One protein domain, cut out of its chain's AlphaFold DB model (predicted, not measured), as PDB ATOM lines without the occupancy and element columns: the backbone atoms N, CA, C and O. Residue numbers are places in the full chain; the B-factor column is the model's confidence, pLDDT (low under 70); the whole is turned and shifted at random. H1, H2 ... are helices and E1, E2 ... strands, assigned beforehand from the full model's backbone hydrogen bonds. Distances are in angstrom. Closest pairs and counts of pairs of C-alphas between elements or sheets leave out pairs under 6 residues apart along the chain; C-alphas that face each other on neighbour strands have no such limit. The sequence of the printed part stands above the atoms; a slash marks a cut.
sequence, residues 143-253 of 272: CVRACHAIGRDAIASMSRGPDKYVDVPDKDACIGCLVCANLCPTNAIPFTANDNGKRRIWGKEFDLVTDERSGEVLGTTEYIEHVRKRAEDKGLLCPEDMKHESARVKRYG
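AT A GLANCE: This is residues 143 to 253 of the 272 residues of a protein of bacterium BMS3Bbin04 (UniProt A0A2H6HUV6). A four-strand sheet, E3 to E6, curled like part of a barrel, makes one side of the model; H3 starts where E6 ends and leads away from the sheet, and H4 folds back from the far end of H3 towards a second group, the small helices H1 and H2 packed together. Beyond H1 the thin hairpin E1 and E2 makes an arm, whose tip, residues 159 to 164, sticks out free. The printed part has 111 residues with four named helices and six named strands, in the order H1 E1 E2 H2 E3 E4 E5 E6 H3 H4; the class is mixed, helices and strands. The larger sheet runs E3 - E4 - E5 - E6 and the smaller E1 - E2, both antiparallel. The whole is compact, with a radius of gyration of the C-alphas of 14.7 A and spans of 48 by 33 by 24 A.

HOW THE PARTS SIT: Look first at E3, residues 191 to 195, E4, residues 198 to 201, E5, residues 204 to 210, and E6, residues 217 to 220. They form a meander, each strand the antiparallel neighbour of the one before, and each step is a hairpin. The sheet is strongly twisted, and E3 and E6 are its edge strands. Between E3 and E4, N 195 and O 198 are 2.8 A apart, within hydrogen-bond range; between E4 and E5, N 199 and O 206 are 2.8 A apart. The pairing of E5 is staggered: residues 204 to 207 pair with E4 and 208 to 210 with E6, where N 209 and O 219 are 2.8 A apart. H3, residues 221 to 232, is on this sheet at a height over the sheet of 9.1 A. It lies over E6 and runs across the strands, at 65 degrees to E6 on the local plane; its line rises 39.5 degrees out of that plane, only just short of standing up from the sheet. With residues 227 to 231 alone it touches H4, residues 239 to 251, at a steep tilt of 59 degrees, opposite ways; the closest C-alphas, of Ala 231 and Met 242, are 6.1 A apart. H4 is close to but not clearly touching H1, residues 143 to 150: the closest C-alphas, of Ile 150 and Val 249, are 6.6 A apart. H1 touches H2, residues 179 to 182, where the closest C-alphas, of Cys 143 and Cys 180, are 4.1 A apart. In the hairpin of E1, residues 156 to 158, and E2, residues 165 to 167, N 158 and O 165 are 2.8 A apart; both strands are apart from E3, E4, E5 and E6. In H1, H3 and H4 every O i to N i+4 pair is within hydrogen-bond range; H2 is too short for such a pair, and its one O i to N i+3 pair is not within range.

IN THESE COORDINATES: Find C-alpha 143 at (134.448, 152.102, 298.747), where H1 begins; it runs 10.7 A. E1 and E2 measure 6.1 A and 6.8 A, and H2 5.2 A. E3 is 10.4 A long, E4 10.5 A and E6 8.4 A. E5, the longest strand, starts at C-alpha 204, (133.865, 164.870, 309.100), and runs 19.3 A. H3 measures 16.7 A, and H4 runs 17.7 A to C-alpha 251 at (129.803, 157.905, 286.743).

THE WHOLE: The two C-alphas farthest apart are those of Gly 161 and Arg 213, at 50.4 A. The printed part has no cut, and the link from E2 to H2, 11 residues, is the long one. The mean pLDDT of the printed part is 85.0; residues 234 to 253 are under 70, and H4 has a mean of 56.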
ATOM      1  N   CYS A 143     134.155 150.777 298.198       96.19
ATOM      2  CA  CYS A 143     134.448 152.102 298.747       96.19
ATOM      3  C   CYS A 143     135.941 152.468 298.659       96.19
ATOM      4  O   CYS A 143     136.267 153.560 298.194       96.19
ATOM      5  N   VAL A 144     136.831 151.540 299.031       97.00
ATOM      6  CA  VAL A 144     138.295 151.672 298.916       97.00
ATOM      7  C   VAL A 144     138.699 151.880 297.452       97.00
ATOM      8  O   VAL A 144     139.288 152.906 297.112       97.00
ATOM      9  N   ARG A 145     138.308 150.962 296.553       95.25
ATOM     10  CA  ARG A 145     138.651 151.035 295.119       95.25
ATOM     11  C   ARG A 145     138.080 152.271 294.424       95.25
ATOM     12  O   ARG A 145     138.742 152.840 293.564       95.25
ATOM     13  N   ALA A 146     136.885 152.720 294.798       93.81
ATOM     14  CA  ALA A 146     136.301 153.944 294.258       93.81
ATOM     15  C   ALA A 146     137.037 155.201 294.751       93.81
ATOM     16  O   ALA A 146     137.269 156.119 293.965       93.81
ATOM     17  N   CYS A 147     137.470 155.235 296.015       94.75
ATOM     18  CA  CYS A 147     138.293 156.326 296.542       94.75
ATOM     19  C   CYS A 147     139.670 156.398 295.852       94.75
ATOM     20  O   CYS A 147     140.131 157.490 295.503       94.75
ATOM     21  N   HIS A 148     140.272 155.239 295.564       93.50
ATOM     22  CA  HIS A 148     141.472 155.125 294.732       93.50
ATOM     23  C   HIS A 148     141.234 155.620 293.292       93.50
ATOM     24  O   HIS A 148     141.980 156.454 292.787       93.50
ATOM     25  N   ALA A 149     140.143 155.204 292.633       88.81
ATOM     26  CA  ALA A 149     139.827 155.611 291.256       88.81
ATOM     27  C   ALA A 149     139.612 157.136 291.091       88.81
ATOM     28  O   ALA A 149     139.925 157.717 290.042       88.81
ATOM     29  N   ILE A 150     139.119 157.804 292.139       86.62
ATOM     30  CA  ILE A 150     139.018 159.273 292.222       86.62
ATOM     31  C   ILE A 150     140.404 159.929 292.383       86.62
ATOM     32  O   ILE A 150     140.579 161.088 291.992       86.62
ATOM     33  N   GLY A 151     141.395 159.194 292.892       88.19
ATOM     34  CA  GLY A 151     142.742 159.668 293.211       88.19
ATOM     35  C   GLY A 151     142.804 160.380 294.559       88.19
ATOM     36  O   GLY A 151     143.367 161.471 294.639       88.19
ATOM     37  N   ARG A 152     142.141 159.823 295.584       91.19
ATOM     38  CA  ARG A 152     142.180 160.354 296.956       91.19
ATOM     39  C   ARG A 152     142.673 159.378 298.009       91.19
ATOM     40  O   ARG A 152     143.205 159.854 299.002       91.19
ATOM     41  N   ASP A 153     142.498 158.072 297.807       94.69
ATOM     42  CA  ASP A 153     143.100 157.019 298.645       94.69
ATOM     43  C   ASP A 153     142.849 157.160 300.162       94.69
ATOM     44  O   ASP A 153     143.572 156.615 300.990       94.69
ATOM     45  N   ALA A 154     141.783 157.876 300.533       97.06
ATOM     46  CA  ALA A 154     141.469 158.221 301.914       97.06
ATOM     47  C   ALA A 154     140.873 157.050 302.707       97.06
ATOM     48  O   ALA A 154     140.934 157.057 303.929       97.06
ATOM     49  N   ILE A 155     140.265 156.068 302.032       97.56
ATOM     50  CA  ILE A 155     139.587 154.922 302.653       97.56
ATOM     51  C   ILE A 155     140.485 153.691 302.536       97.56
ATOM     52  O   ILE A 155     140.908 153.348 301.432       97.56
ATOM     53  N   ALA A 156     140.708 152.987 303.645       96.81
ATOM     54  CA  ALA A 156     141.542 151.794 303.709       96.81
ATOM     55  C   ALA A 156     140.826 150.612 304.380       96.81
ATOM     56  O   ALA A 156     139.965 150.770 305.248       96.81
ATOM     57  N   SER A 157     141.244 149.408 303.993       96.31
ATOM     58  CA  SER A 157     140.949 148.173 304.717       96.31
ATOM     59  C   SER A 157     141.947 148.002 305.860       96.31
ATOM     60  O   SER A 157     143.149 147.877 305.617       96.31
ATOM     61  N   MET A 158     141.445 147.969 307.090       95.31
ATOM     62  CA  MET A 158     142.219 147.886 308.327       95.31
ATOM     63  C   MET A 158     142.118 146.483 308.939       95.31
ATOM     64  O   MET A 158     141.164 145.746 308.674       95.31
ATOM     65  N   SER A 159     143.096 146.114 309.776       95.00
ATOM     66  CA  SER A 159     143.191 144.787 310.411       95.00
ATOM     67  C   SER A 159     143.198 143.614 309.406       95.00
ATOM     68  O   SER A 159     143.470 143.786 308.214       95.00
ATOM     69  N   ARG A 160     143.024 142.374 309.886       92.62
ATOM     70  CA  ARG A 160     143.039 141.135 309.085       92.62
ATOM     71  C   ARG A 160     142.076 140.111 309.686       92.62
ATOM     72  O   ARG A 160     141.759 140.188 310.864       92.62
ATOM     73  N   GLY A 161     141.676 139.114 308.895       89.31
ATOM     74  CA  GLY A 161     140.829 138.019 309.381       89.31
ATOM     75  C   GLY A 161     139.418 138.495 309.763       89.31
ATOM     76  O   GLY A 161     138.898 139.387 309.087       89.31
ATOM     77  N   PRO A 162     138.794 137.915 310.808       85.38
ATOM     78  CA  PRO A 162     137.479 138.337 311.299       85.38
ATOM     79  C   PRO A 162     137.429 139.831 311.640       85.38
ATOM     80  O   PRO A 162     136.500 140.516 311.212       85.38
ATOM     81  N   ASP A 163     138.493 140.328 312.282       89.31
ATOM     82  CA  ASP A 163     138.659 141.704 312.768       89.31
ATOM     83  C   ASP A 163     138.880 142.741 311.650       89.31
ATOM     84  O   ASP A 163     139.143 143.909 311.936       89.31
ATOM     85  N   LYS A 164     138.831 142.342 310.367       93.25
ATOM     86  CA  LYS A 164     138.954 143.276 309.238       93.25
ATOM     87  C   LYS A 164     137.775 144.256 309.238       93.25
ATOM     88  O   LYS A 164     136.619 143.826 309.197       93.25
ATOM     89  N   TYR A 165     138.082 145.551 309.180       94.88
ATOM     90  CA  TYR A 165     137.116 146.641 309.020       94.88
ATOM     91  C   TYR A 165     137.561 147.627 307.929       94.88
ATOM     92  O   TYR A 165     138.676 147.534 307.411       94.88
ATOM     93  N   VAL A 166     136.689 148.564 307.553       96.69
ATOM     94  CA  VAL A 166     137.002 149.654 306.614       96.69
ATOM     95  C   VAL A 166     136.810 150.985 307.327       96.69
ATOM     96  O   VAL A 166     135.774 151.198 307.947       96.69
ATOM     97  N   ASP A 167     137.786 151.882 307.212       96.12
ATOM     98  CA  ASP A 167     137.685 153.250 307.722       96.12
ATOM     99  C   ASP A 167     138.549 154.208 306.881       96.12
ATOM    100  O   ASP A 167     139.291 153.796 305.987       96.12
ATOM    101  N   VAL A 168     138.449 155.499 307.170       97.12
ATOM    102  CA  VAL A 168     139.346 156.559 306.707       97.12
ATOM    103  C   VAL A 168     140.438 156.790 307.764       97.12
ATOM    104  O   VAL A 168     140.109 157.342 308.814       97.12
ATOM    105  N   PRO A 169     141.712 156.393 307.563       94.56
ATOM    106  CA  PRO A 169     142.743 156.545 308.598       94.56
ATOM    107  C   PRO A 169     143.100 158.009 308.887       94.56
ATOM    108  O   PRO A 169     143.253 158.389 310.042       94.56
ATOM    109  N   ASP A 170     143.180 158.830 307.837       94.69
ATOM    110  CA  ASP A 170     143.330 160.283 307.919       94.69
ATOM    111  C   ASP A 170     142.024 160.944 307.462       94.69
ATOM    112  O   ASP A 170     141.699 160.950 306.270       94.69
ATOM    113  N   LYS A 171     141.255 161.484 308.416       93.25
ATOM    114  CA  LYS A 171     139.945 162.097 308.140       93.25
ATOM    115  C   LYS A 171     140.051 163.313 307.213       93.25
ATOM    116  O   LYS A 171     139.079 163.603 306.513       93.25
ATOM    117  N   ASP A 172     141.207 163.976 307.141       93.19
ATOM    118  CA  ASP A 172     141.403 165.143 306.281       93.19
ATOM    119  C   ASP A 172     141.687 164.798 304.818       93.19
ATOM    120  O   ASP A 172     141.354 165.593 303.935       93.19
ATOM    121  N   ALA A 173     142.146 163.579 304.526       95.19
ATOM    122  CA  ALA A 173     142.214 163.066 303.157       95.19
ATOM    123  C   ALA A 173     140.818 162.876 302.519       95.19
ATOM    124  O   ALA A 173     140.684 162.839 301.288       95.19
ATOM    125  N   CYS A 174     139.757 162.759 303.329       96.44
ATOM    126  CA  CYS A 174     138.391 162.675 302.828       96.44
ATOM    127  C   CYS A 174     137.900 164.041 302.326       96.44
ATOM    128  O   CYS A 174     137.909 165.019 303.064       96.44
ATOM    129  N   ILE A 175     137.392 164.073 301.089       95.25
ATOM    130  CA  ILE A 175     136.848 165.273 300.425       95.25
ATOM    131  C   ILE A 175     135.309 165.313 300.369       95.25
ATOM    132  O   ILE A 175     134.746 166.027 299.548       95.25
ATOM    133  N   GLY A 176     134.592 164.479 301.132       94.75
ATOM    134  CA  GLY A 176     133.120 164.533 301.195       94.75
ATOM    135  C   GLY A 176     132.367 164.201 299.889       94.75
ATOM    136  O   GLY A 176     131.197 164.549 299.728       94.75
ATOM    137  N   CYS A 177     132.998 163.504 298.938       92.44
ATOM    138  CA  CYS A 177     132.419 163.220 297.612       92.44
ATOM    139  C   CYS A 177     131.249 162.208 297.584       92.44
ATOM    140  O   CYS A 177     130.628 162.041 296.539       92.44
ATOM    141  N   LEU A 178     130.967 161.509 298.693       93.56
ATOM    142  CA  LEU A 178     129.936 160.459 298.862       93.56
ATOM    143  C   LEU A 178     129.998 159.229 297.941       93.56
ATOM    144  O   LEU A 178     129.259 158.278 298.180       93.56
ATOM    145  N   VAL A 179     130.896 159.173 296.953       91.56
ATOM    146  CA  VAL A 179     130.988 158.048 296.001       91.56
ATOM    147  C   VAL A 179     131.074 156.684 296.704       91.56
ATOM    148  O   VAL A 179     130.407 155.734 296.306       91.56
ATOM    149  N   CYS A 180     131.836 156.597 297.797       94.56
ATOM    150  CA  CYS A 180     131.944 155.383 298.606       94.56
ATOM    151  C   CYS A 180     130.617 154.924 299.237       94.56
ATOM    152  O   CYS A 180     130.368 153.723 299.277       94.56
ATOM    153  N   ALA A 181     129.782 155.855 299.704       94.88
ATOM    154  CA  ALA A 181     128.491 155.555 300.315       94.88
ATOM    155  C   ALA A 181     127.429 155.228 299.257       94.88
ATOM    156  O   ALA A 181     126.702 154.248 299.399       94.88
ATOM    157  N   ASN A 182     127.399 155.980 298.152       91.88
ATOM    158  CA  ASN A 182     126.452 155.757 297.057       91.88
ATOM    159  C   ASN A 182     126.638 154.396 296.371       91.88
ATOM    160  O   ASN A 182     125.651 153.786 295.963       91.88
ATOM    161  N   LEU A 183     127.884 153.915 296.258       92.06
ATOM    162  CA  LEU A 183     128.197 152.583 295.732       92.06
ATOM    163  C   LEU A 183     128.107 151.450 296.770       92.06
ATOM    164  O   LEU A 183     128.365 150.296 296.427       92.06
ATOM    165  N   CYS A 184     127.830 151.739 298.044       95.44
ATOM    166  CA  CYS A 184     127.842 150.701 299.068       95.44
ATOM    167  C   CYS A 184     126.642 149.751 298.878       95.44
ATOM    168  O   CYS A 184     125.503 150.196 299.029       95.44
ATOM    169  N   PRO A 185     126.854 148.449 298.596       95.06
ATOM    170  CA  PRO A 185     125.768 147.527 298.250       95.06
ATOM    171  C   PRO A 185     124.804 147.282 299.420       95.06
ATOM    172  O   PRO A 185     123.635 146.992 299.205       95.06
ATOM    173  N   THR A 186     125.289 147.421 300.655       95.75
ATOM    174  CA  THR A 186     124.545 147.186 301.902       95.75
ATOM    175  C   THR A 186     124.262 148.470 302.693       95.75
ATOM    176  O   THR A 186     123.769 148.404 303.815       95.75
ATOM    177  N   ASN A 187     124.563 149.643 302.114       94.25
ATOM    178  CA  ASN A 187     124.456 150.972 302.736       94.25
ATOM    179  C   ASN A 187     125.223 151.134 304.078       94.25
ATOM    180  O   ASN A 187     124.876 151.988 304.886       94.25
ATOM    181  N   ALA A 188     126.302 150.372 304.293       96.25
ATOM    182  CA  ALA A 188     127.107 150.351 305.527       96.25
ATOM    183  C   ALA A 188     127.858 151.655 305.875       96.25
ATOM    184  O   ALA A 188     128.498 151.745 306.918       96.25
ATOM    185  N   ILE A 189     127.845 152.661 304.995       96.06
ATOM    186  CA  ILE A 189     128.552 153.933 305.198       96.06
ATOM    187  C   ILE A 189     127.501 155.028 305.426       96.06
ATOM    188  O   ILE A 189     126.943 155.530 304.445       96.06
ATOM    189  N   PRO A 190     127.213 155.414 306.684       94.25
ATOM    190  CA  PRO A 190     126.241 156.458 306.981       94.25
ATOM    191  C   PRO A 190     126.759 157.837 306.556       94.25
ATOM    192  O   PRO A 190     127.940 158.166 306.714       94.25
ATOM    193  N   PHE A 191     125.858 158.665 306.030       95.38
ATOM    194  CA  PHE A 191     126.155 160.030 305.609       95.38
ATOM    195  C   PHE A 191     124.910 160.923 305.653       95.38
ATOM    196  O   PHE A 191     123.780 160.446 305.570       95.38
ATOM    197  N   THR A 192     125.136 162.234 305.698       94.00
ATOM    198  CA  THR A 192     124.108 163.267 305.530       94.00
ATOM    199  C   THR A 192     124.394 164.010 304.230       94.00
ATOM    200  O   THR A 192     125.460 164.611 304.099       94.00
ATOM    201  N   ALA A 193     123.488 163.935 303.250       85.56
ATOM    202  CA  ALA A 193     123.732 164.431 301.889       85.56
ATOM    203  C   ALA A 193     123.802 165.966 301.795       85.56
ATOM    204  O   ALA A 193     124.715 166.498 301.151       85.56
ATOM    205  N   ASN A 194     122.822 166.619 302.428       88.69
ATOM    206  CA  ASN A 194     122.660 168.054 302.632       88.69
ATOM    207  C   ASN A 194     121.795 168.262 303.890       88.69
ATOM    208  O   ASN A 194     120.655 167.803 303.933       88.69
ATOM    209  N   ASP A 195     122.344 168.934 304.891       89.38
ATOM    210  CA  ASP A 195     121.674 169.446 306.084       89.38
ATOM    211  C   ASP A 195     122.118 170.902 306.245       89.38
ATOM    212  O   ASP A 195     123.290 171.169 306.494       89.38
ATOM    213  N   ASN A 196     121.207 171.848 306.001       88.25
ATOM    214  CA  ASN A 196     121.465 173.292 306.082       88.25
ATOM    215  C   ASN A 196     122.730 173.764 305.323       88.25
ATOM    216  O   ASN A 196     123.489 174.599 305.813       88.25
ATOM    217  N   GLY A 197     122.967 173.228 304.118       90.56
ATOM    218  CA  GLY A 197     124.138 173.563 303.295       90.56
ATOM    219  C   GLY A 197     125.408 172.797 303.673       90.56
ATOM    220  O   GLY A 197     126.485 173.115 303.174       90.56
ATOM    221  N   LYS A 198     125.300 171.777 304.527       94.19
ATOM    222  CA  LYS A 198     126.424 170.962 304.995       94.19
ATOM    223  C   LYS A 198     126.230 169.488 304.692       94.19
ATOM    224  O   LYS A 198     125.118 168.985 304.564       94.19
ATOM    225  N   ARG A 199     127.339 168.771 304.588       94.00
ATOM    226  CA  ARG A 199     127.394 167.329 304.346       94.00
ATOM    227  C   ARG A 199     128.258 166.664 305.397       94.00
ATOM    228  O   ARG A 199     129.296 167.198 305.768       94.00
ATOM    229  N   ARG A 200     127.876 165.463 305.830       96.44
ATOM    230  CA  ARG A 200     128.621 164.696 306.838       96.44
ATOM    231  C   ARG A 200     128.893 163.277 306.356       96.44
ATOM    232  O   ARG A 200     127.973 162.618 305.888       96.44
ATOM    233  N   ILE A 201     130.135 162.811 306.472       96.50
ATOM    234  CA  ILE A 201     130.541 161.420 306.201       96.50
ATOM    235  C   ILE A 201     131.864 161.119 306.929       96.50
ATOM    236  O   ILE A 201     132.678 162.019 307.119       96.50
ATOM    237  N   TRP A 202     132.084 159.871 307.364       95.31
ATOM    238  CA  TRP A 202     133.302 159.439 308.084       95.31
ATOM    239  C   TRP A 202     133.645 160.279 309.334       95.31
ATOM    240  O   TRP A 202     134.807 160.415 309.709       95.31
ATOM    241  N   GLY A 203     132.630 160.864 309.979       92.75
ATOM    242  CA  GLY A 203     132.789 161.746 311.140       92.75
ATOM    243  C   GLY A 203     133.223 163.185 310.821       92.75
ATOM    244  O   GLY A 203     133.235 164.007 311.733       92.75
ATOM    245  N   LYS A 204     133.520 163.514 309.555       94.88
ATOM    246  CA  LYS A 204     133.865 164.870 309.100       94.88
ATOM    247  C   LYS A 204     132.648 165.573 308.491       94.88
ATOM    248  O   LYS A 204     131.792 164.941 307.866       94.88
ATOM    249  N   GLU A 205     132.581 166.882 308.700       96.38
ATOM    250  CA  GLU A 205     131.589 167.789 308.122       96.38
ATOM    251  C   GLU A 205     132.234 168.651 307.031       96.38
ATOM    252  O   GLU A 205     133.413 168.987 307.124       96.38
ATOM    253  N   PHE A 206     131.459 168.972 306.001       96.38
ATOM    254  CA  PHE A 206     131.892 169.657 304.791       96.38
ATOM    255  C   PHE A 206     130.846 170.694 304.379       96.38
ATOM    256  O   PHE A 206     129.658 170.369 304.323       96.38
ATOM    257  N   ASP A 207     131.278 171.901 304.024       96.19
ATOM    258  CA  ASP A 207     130.394 172.916 303.447       96.19
ATOM    259  C   ASP A 207     130.093 172.592 301.973       96.19
ATOM    260  O   ASP A 207     130.967 172.138 301.222       96.19
ATOM    261  N   LEU A 208     128.839 172.794 301.560       91.44
ATOM    262  CA  LEU A 208     128.375 172.542 300.197       91.44
ATOM    263  C   LEU A 208     128.426 173.805 299.340       91.44
ATOM    264  O   LEU A 208     127.980 174.876 299.739       91.44
ATOM    265  N   VAL A 209     128.896 173.632 298.107       88.94
ATOM    266  CA  VAL A 209     128.833 174.635 297.049       88.94
ATOM    267  C   VAL A 209     127.578 174.382 296.216       88.94
ATOM    268  O   VAL A 209     127.408 173.302 295.641       88.94
ATOM    269  N   THR A 210     126.710 175.384 296.135       86.25
ATOM    270  CA  THR A 210     125.531 175.415 295.258       86.25
ATOM    271  C   THR A 210     125.795 176.291 294.039       86.25
ATOM    272  O   THR A 210     126.426 177.337 294.164       86.25
ATOM    273  N   ASP A 211     125.278 175.910 292.873       81.12
ATOM    274  CA  ASP A 211     125.222 176.815 291.722       81.12
ATOM    275  C   ASP A 211     124.164 177.904 291.951       81.12
ATOM    276  O   ASP A 211     122.991 177.605 292.164       81.12
ATOM    277  N   GLU A 212     124.566 179.171 291.864       81.25
ATOM    278  CA  GLU A 212     123.683 180.329 292.057       81.25
ATOM    279  C   GLU A 212     122.571 180.429 290.999       81.25
ATOM    280  O   GLU A 212     121.572 181.112 291.222       81.25
ATOM    281  N   ARG A 213     122.731 179.775 289.837       81.94
ATOM    282  CA  ARG A 213     121.771 179.851 288.721       81.94
ATOM    283  C   ARG A 213     120.680 178.787 288.791       81.94
ATOM    284  O   ARG A 213     119.518 179.104 288.559       81.94
ATOM    285  N   SER A 214     121.053 177.539 289.063       81.44
ATOM    286  CA  SER A 214     120.130 176.396 289.134       81.44
ATOM    287  C   SER A 214     119.692 176.033 290.554       81.44
ATOM    288  O   SER A 214     118.684 175.350 290.721       81.44
ATOM    289  N   GLY A 215     120.449 176.442 291.577       80.06
ATOM    290  CA  GLY A 215     120.298 175.950 292.946       80.06
ATOM    291  C   GLY A 215     120.812 174.518 293.166       80.06
ATOM    292  O   GLY A 215     120.671 174.002 294.276       80.06
ATOM    293  N   GLU A 216     121.403 173.851 292.160       82.06
ATOM    294  CA  GLU A 216     121.937 172.487 292.312       82.06
ATOM    295  C   GLU A 216     123.143 172.477 293.270       82.06
ATOM    296  O   GLU A 216     124.062 173.292 293.161       82.06
ATOM    297  N   VAL A 217     123.180 171.504 294.186       83.19
ATOM    298  CA  VAL A 217     124.372 171.206 294.994       83.19
ATOM    299  C   VAL A 217     125.436 170.565 294.099       83.19
ATOM    300  O   VAL A 217     125.340 169.388 293.746       83.19
ATOM    301  N   LEU A 218     126.490 171.315 293.783       82.12
ATOM    302  CA  LEU A 218     127.592 170.854 292.935       82.12
ATOM    303  C   LEU A 218     128.496 169.840 293.656       82.12
ATOM    304  O   LEU A 218     129.045 168.926 293.035       82.12
ATOM    305  N   GLY A 219     128.655 169.999 294.972       87.44
ATOM    306  CA  GLY A 219     129.491 169.154 295.820       87.44
ATOM    307  C   GLY A 219     129.992 169.903 297.051       87.44
ATOM    308  O   GLY A 219     129.468 170.956 297.393       87.44
ATOM    309  N   THR A 220     131.001 169.356 297.719       92.50
ATOM    310  CA  THR A 220     131.728 170.032 298.805       92.50
ATOM    311  C   THR A 220     132.823 170.933 298.244       92.50
ATOM    312  O   THR A 220     133.306 170.694 297.132       92.50
ATOM    313  N   THR A 221     133.267 171.929 299.008       92.31
ATOM    314  CA  THR A 221     134.370 172.824 298.612       92.31
ATOM    315  C   THR A 221     135.617 172.045 298.168       92.31
ATOM    316  O   THR A 221     136.120 172.254 297.062       92.31
ATOM    317  N   GLU A 222     136.060 171.062 298.958       93.50
ATOM    318  CA  GLU A 222     137.246 170.243 298.666       93.50
ATOM    319  C   GLU A 222     137.043 169.299 297.469       93.50
ATOM    320  O   GLU A 222     138.003 168.941 296.779       93.50
ATOM    321  N   TYR A 223     135.800 168.894 297.185       89.12
ATOM    322  CA  TYR A 223     135.472 168.128 295.984       89.12
ATOM    323  C   TYR A 223     135.551 168.989 294.721       89.12
ATOM    324  O   TYR A 223     136.115 168.549 293.718       89.12
ATOM    325  N   ILE A 224     135.026 170.215 294.765       87.25
ATOM    326  CA  ILE A 224     135.105 171.144 293.632       87.25
ATOM    327  C   ILE A 224     136.566 171.521 293.358       87.25
ATOM    328  O   ILE A 224     137.000 171.458 292.206       87.25
ATOM    329  N   GLU A 225     137.359 171.800 294.397       89.75
ATOM    330  CA  GLU A 225     138.798 172.038 294.248       89.75
ATOM    331  C   GLU A 225     139.533 170.810 293.676       89.75
ATOM    332  O   GLU A 225     140.363 170.957 292.775       89.75
ATOM    333  N   HIS A 226     139.191 169.593 294.125       87.62
ATOM    334  CA  HIS A 226     139.743 168.349 293.572       87.62
ATOM    335  C   HIS A 226     139.509 168.221 292.068       87.62
ATOM    336  O   HIS A 226     140.446 167.947 291.316       87.62
ATOM    337  N   VAL A 227     138.264 168.415 291.625       83.69
ATOM    338  CA  VAL A 227     137.895 168.315 290.207       83.69
ATOM    339  C   VAL A 227     138.589 169.409 289.396       83.69
ATOM    340  O   VAL A 227     139.131 169.108 288.333       83.69
ATOM    341  N   ARG A 228     138.653 170.643 289.920       84.38
ATOM    342  CA  ARG A 228     139.352 171.778 289.293       84.38
ATOM    343  C   ARG A 228     140.828 171.451 289.049       84.38
ATOM    344  O   ARG A 228     141.271 171.480 287.905       84.38
ATOM    345  N   LYS A 229     141.554 171.041 290.095       85.56
ATOM    346  CA  LYS A 229     142.977 170.683 289.998       85.56
ATOM    347  C   LYS A 229     143.214 169.497 289.056       85.56
ATOM    348  O   LYS A 229     144.117 169.533 288.230       85.56
ATOM    349  N   ARG A 230     142.373 168.460 289.122       79.81
ATOM    350  CA  ARG A 230     142.490 167.271 288.258       79.81
ATOM    351  C   ARG A 230     142.222 167.575 286.778       79.81
ATOM    352  O   ARG A 230     142.741 166.858 285.923       79.81
ATOM    353  N   ALA A 231     141.421 168.598 286.472       78.31
ATOM    354  CA  ALA A 231     141.256 169.107 285.114       78.31
ATOM    355  C   ALA A 231     142.506 169.882 284.654       78.31
ATOM    356  O   ALA A 231     143.027 169.598 283.574       78.31
ATOM    357  N   GLU A 232     143.046 170.770 285.500       79.50
ATOM    358  CA  GLU A 232     144.302 171.500 285.246       79.50
ATOM    359  C   GLU A 232     145.476 170.542 284.971       79.50
ATOM    360  O   GLU A 232     146.121 170.653 283.928       79.50
ATOM    361  N   ASP A 233     145.683 169.535 285.829       79.00
ATOM    362  CA  ASP A 233     146.736 168.508 285.701       79.00
ATOM    363  C   ASP A 233     146.643 167.700 284.385       79.00
ATOM    364  O   ASP A 233     147.618 167.083 283.950       79.00
ATOM    365  N   LYS A 234     145.468 167.683 283.740       69.81
ATOM    366  CA  LYS A 234     145.207 166.997 282.462       69.81
ATOM    367  C   LYS A 234     145.199 167.930 281.247       69.81
ATOM    368  O   LYS A 234     144.983 167.449 280.136       69.81
ATOM    369  N   GLY A 235     145.404 169.235 281.433       69.75
ATOM    370  CA  GLY A 235     145.286 170.235 280.365       69.75
ATOM    371  C   GLY A 235     143.852 170.434 279.858       69.75
ATOM    372  O   GLY A 235     143.657 170.893 278.733       69.75
ATOM    373  N   LEU A 236     142.850 170.080 280.665       66.06
ATOM    374  CA  LEU A 236     141.427 170.187 280.342       66.06
ATOM    375  C   LEU A 236     140.945 171.607 280.659       66.06
ATOM    376  O   LEU A 236     140.480 171.898 281.759       66.06
ATOM    377  N   LEU A 237     141.140 172.500 279.687       54.44
ATOM    378  CA  LEU A 237     140.982 173.948 279.845       54.44
ATOM    379  C   LEU A 237     139.586 174.478 279.474       54.44
ATOM    380  O   LEU A 237     139.303 175.640 279.765       54.44
ATOM    381  N   CYS A 238     138.721 173.686 278.824       50.56
ATOM    382  CA  CYS A 238     137.385 174.137 278.420       50.56
ATOM    383  C   CYS A 238     136.260 173.611 279.343       50.56
ATOM    384  O   CYS A 238     136.412 172.553 279.963       50.56
ATOM    385  N   PRO A 239     135.106 174.309 279.435       55.06
ATOM    386  CA  PRO A 239     134.001 173.902 280.306       55.06
ATOM    387  C   PRO A 239     133.473 172.487 280.026       55.06
ATOM    388  O   PRO A 239     133.174 171.751 280.966       55.06
ATOM    389  N   GLU A 240     133.399 172.072 278.761       53.75
ATOM    390  CA  GLU A 240     132.974 170.727 278.350       53.75
ATOM    391  C   GLU A 240     133.937 169.629 278.821       53.75
ATOM    392  O   GLU A 240     133.484 168.552 279.215       53.75
ATOM    393  N   ASP A 241     135.243 169.890 278.862       50.41
ATOM    394  CA  ASP A 241     136.220 168.935 279.391       50.41
ATOM    395  C   ASP A 241     136.103 168.797 280.919       50.41
ATOM    396  O   ASP A 241     136.148 167.690 281.467       50.41
ATOM    397  N   MET A 242     135.879 169.915 281.620       51.12
ATOM    398  CA  MET A 242     135.621 169.914 283.065       51.12
ATOM    399  C   MET A 242     134.300 169.203 283.400       51.12
ATOM    400  O   MET A 242     134.237 168.439 284.370       51.12
ATOM    401  N   LYS A 243     133.261 169.376 282.567       57.84
ATOM    402  CA  LYS A 243     132.016 168.593 282.642       57.84
ATOM    403  C   LYS A 243     132.285 167.103 282.442       57.84
ATOM    404  O   LYS A 243     131.734 166.316 283.202       57.84
ATOM    405  N   HIS A 244     133.147 166.700 281.505       60.19
ATOM    406  CA  HIS A 244     133.491 165.288 281.294       60.19
ATOM    407  C   HIS A 244     134.231 164.656 282.482       60.19
ATOM    408  O   HIS A 244     133.900 163.534 282.865       60.19
ATOM    409  N   GLU A 245     135.192 165.341 283.111       59.72
ATOM    410  CA  GLU A 245     135.841 164.803 284.321       59.72
ATOM    411  C   GLU A 245     134.896 164.795 285.532       59.72
ATOM    412  O   GLU A 245     134.867 163.804 286.263       59.72
ATOM    413  N   SER A 246     134.047 165.816 285.703       55.03
ATOM    414  CA  SER A 246     132.979 165.795 286.715       55.03
ATOM    415  C   SER A 246     131.997 164.642 286.469       55.03
ATOM    416  O   SER A 246     131.720 163.859 287.376       55.03
ATOM    417  N   ALA A 247     131.549 164.448 285.226       57.47
ATOM    418  CA  ALA A 247     130.686 163.343 284.813       57.47
ATOM    419  C   ALA A 247     131.363 161.979 284.986       57.47
ATOM    420  O   ALA A 247     130.699 161.015 285.349       57.47
ATOM    421  N   ARG A 248     132.683 161.877 284.799       59.22
ATOM    422  CA  ARG A 248     133.463 160.662 285.076       59.22
ATOM    423  C   ARG A 248     133.501 160.342 286.569       59.22
ATOM    424  O   ARG A 248     133.342 159.179 286.927       59.22
ATOM    425  N   VAL A 249     133.658 161.342 287.438       56.78
ATOM    426  CA  VAL A 249     133.576 161.130 288.892       56.78
ATOM    427  C   VAL A 249     132.132 160.817 289.324       56.78
ATOM    428  O   VAL A 249     131.926 159.870 290.082       56.78
ATOM    429  N   LYS A 250     131.119 161.491 288.753       53.19
ATOM    430  CA  LYS A 250     129.688 161.157 288.924       53.19
ATOM    431  C   LYS A 250     129.338 159.755 288.379       53.19
ATOM    432  O   LYS A 250     128.523 159.064 288.985       53.19
ATOM    433  N   ARG A 251     129.990 159.262 287.313       51.91
ATOM    434  CA  ARG A 251     129.803 157.905 286.743       51.91
ATOM    435  C   ARG A 251     130.236 156.801 287.708       51.91
ATOM    436  O   ARG A 251     129.676 155.711 287.662       51.91
ATOM    437  N   TYR A 252     131.174 157.088 288.610       52.66
ATOM    438  CA  TYR A 252     131.489 156.202 289.730       52.66
ATOM    439  C   TYR A 252     130.516 156.337 290.906       52.66
ATOM    440  O   TYR A 252     130.611 155.534 291.813       52.66
ATOM    441  N   GLY A 253     129.608 157.317 290.935       42.91
ATOM    442  CA  GLY A 253     128.772 157.617 292.106       42.91
ATOM    443  C   GLY A 253     127.255 157.575 291.904       42.91
ATOM    444  O   GLY A 253     126.551 157.793 292.889       42.91
TER     445      GLY A 253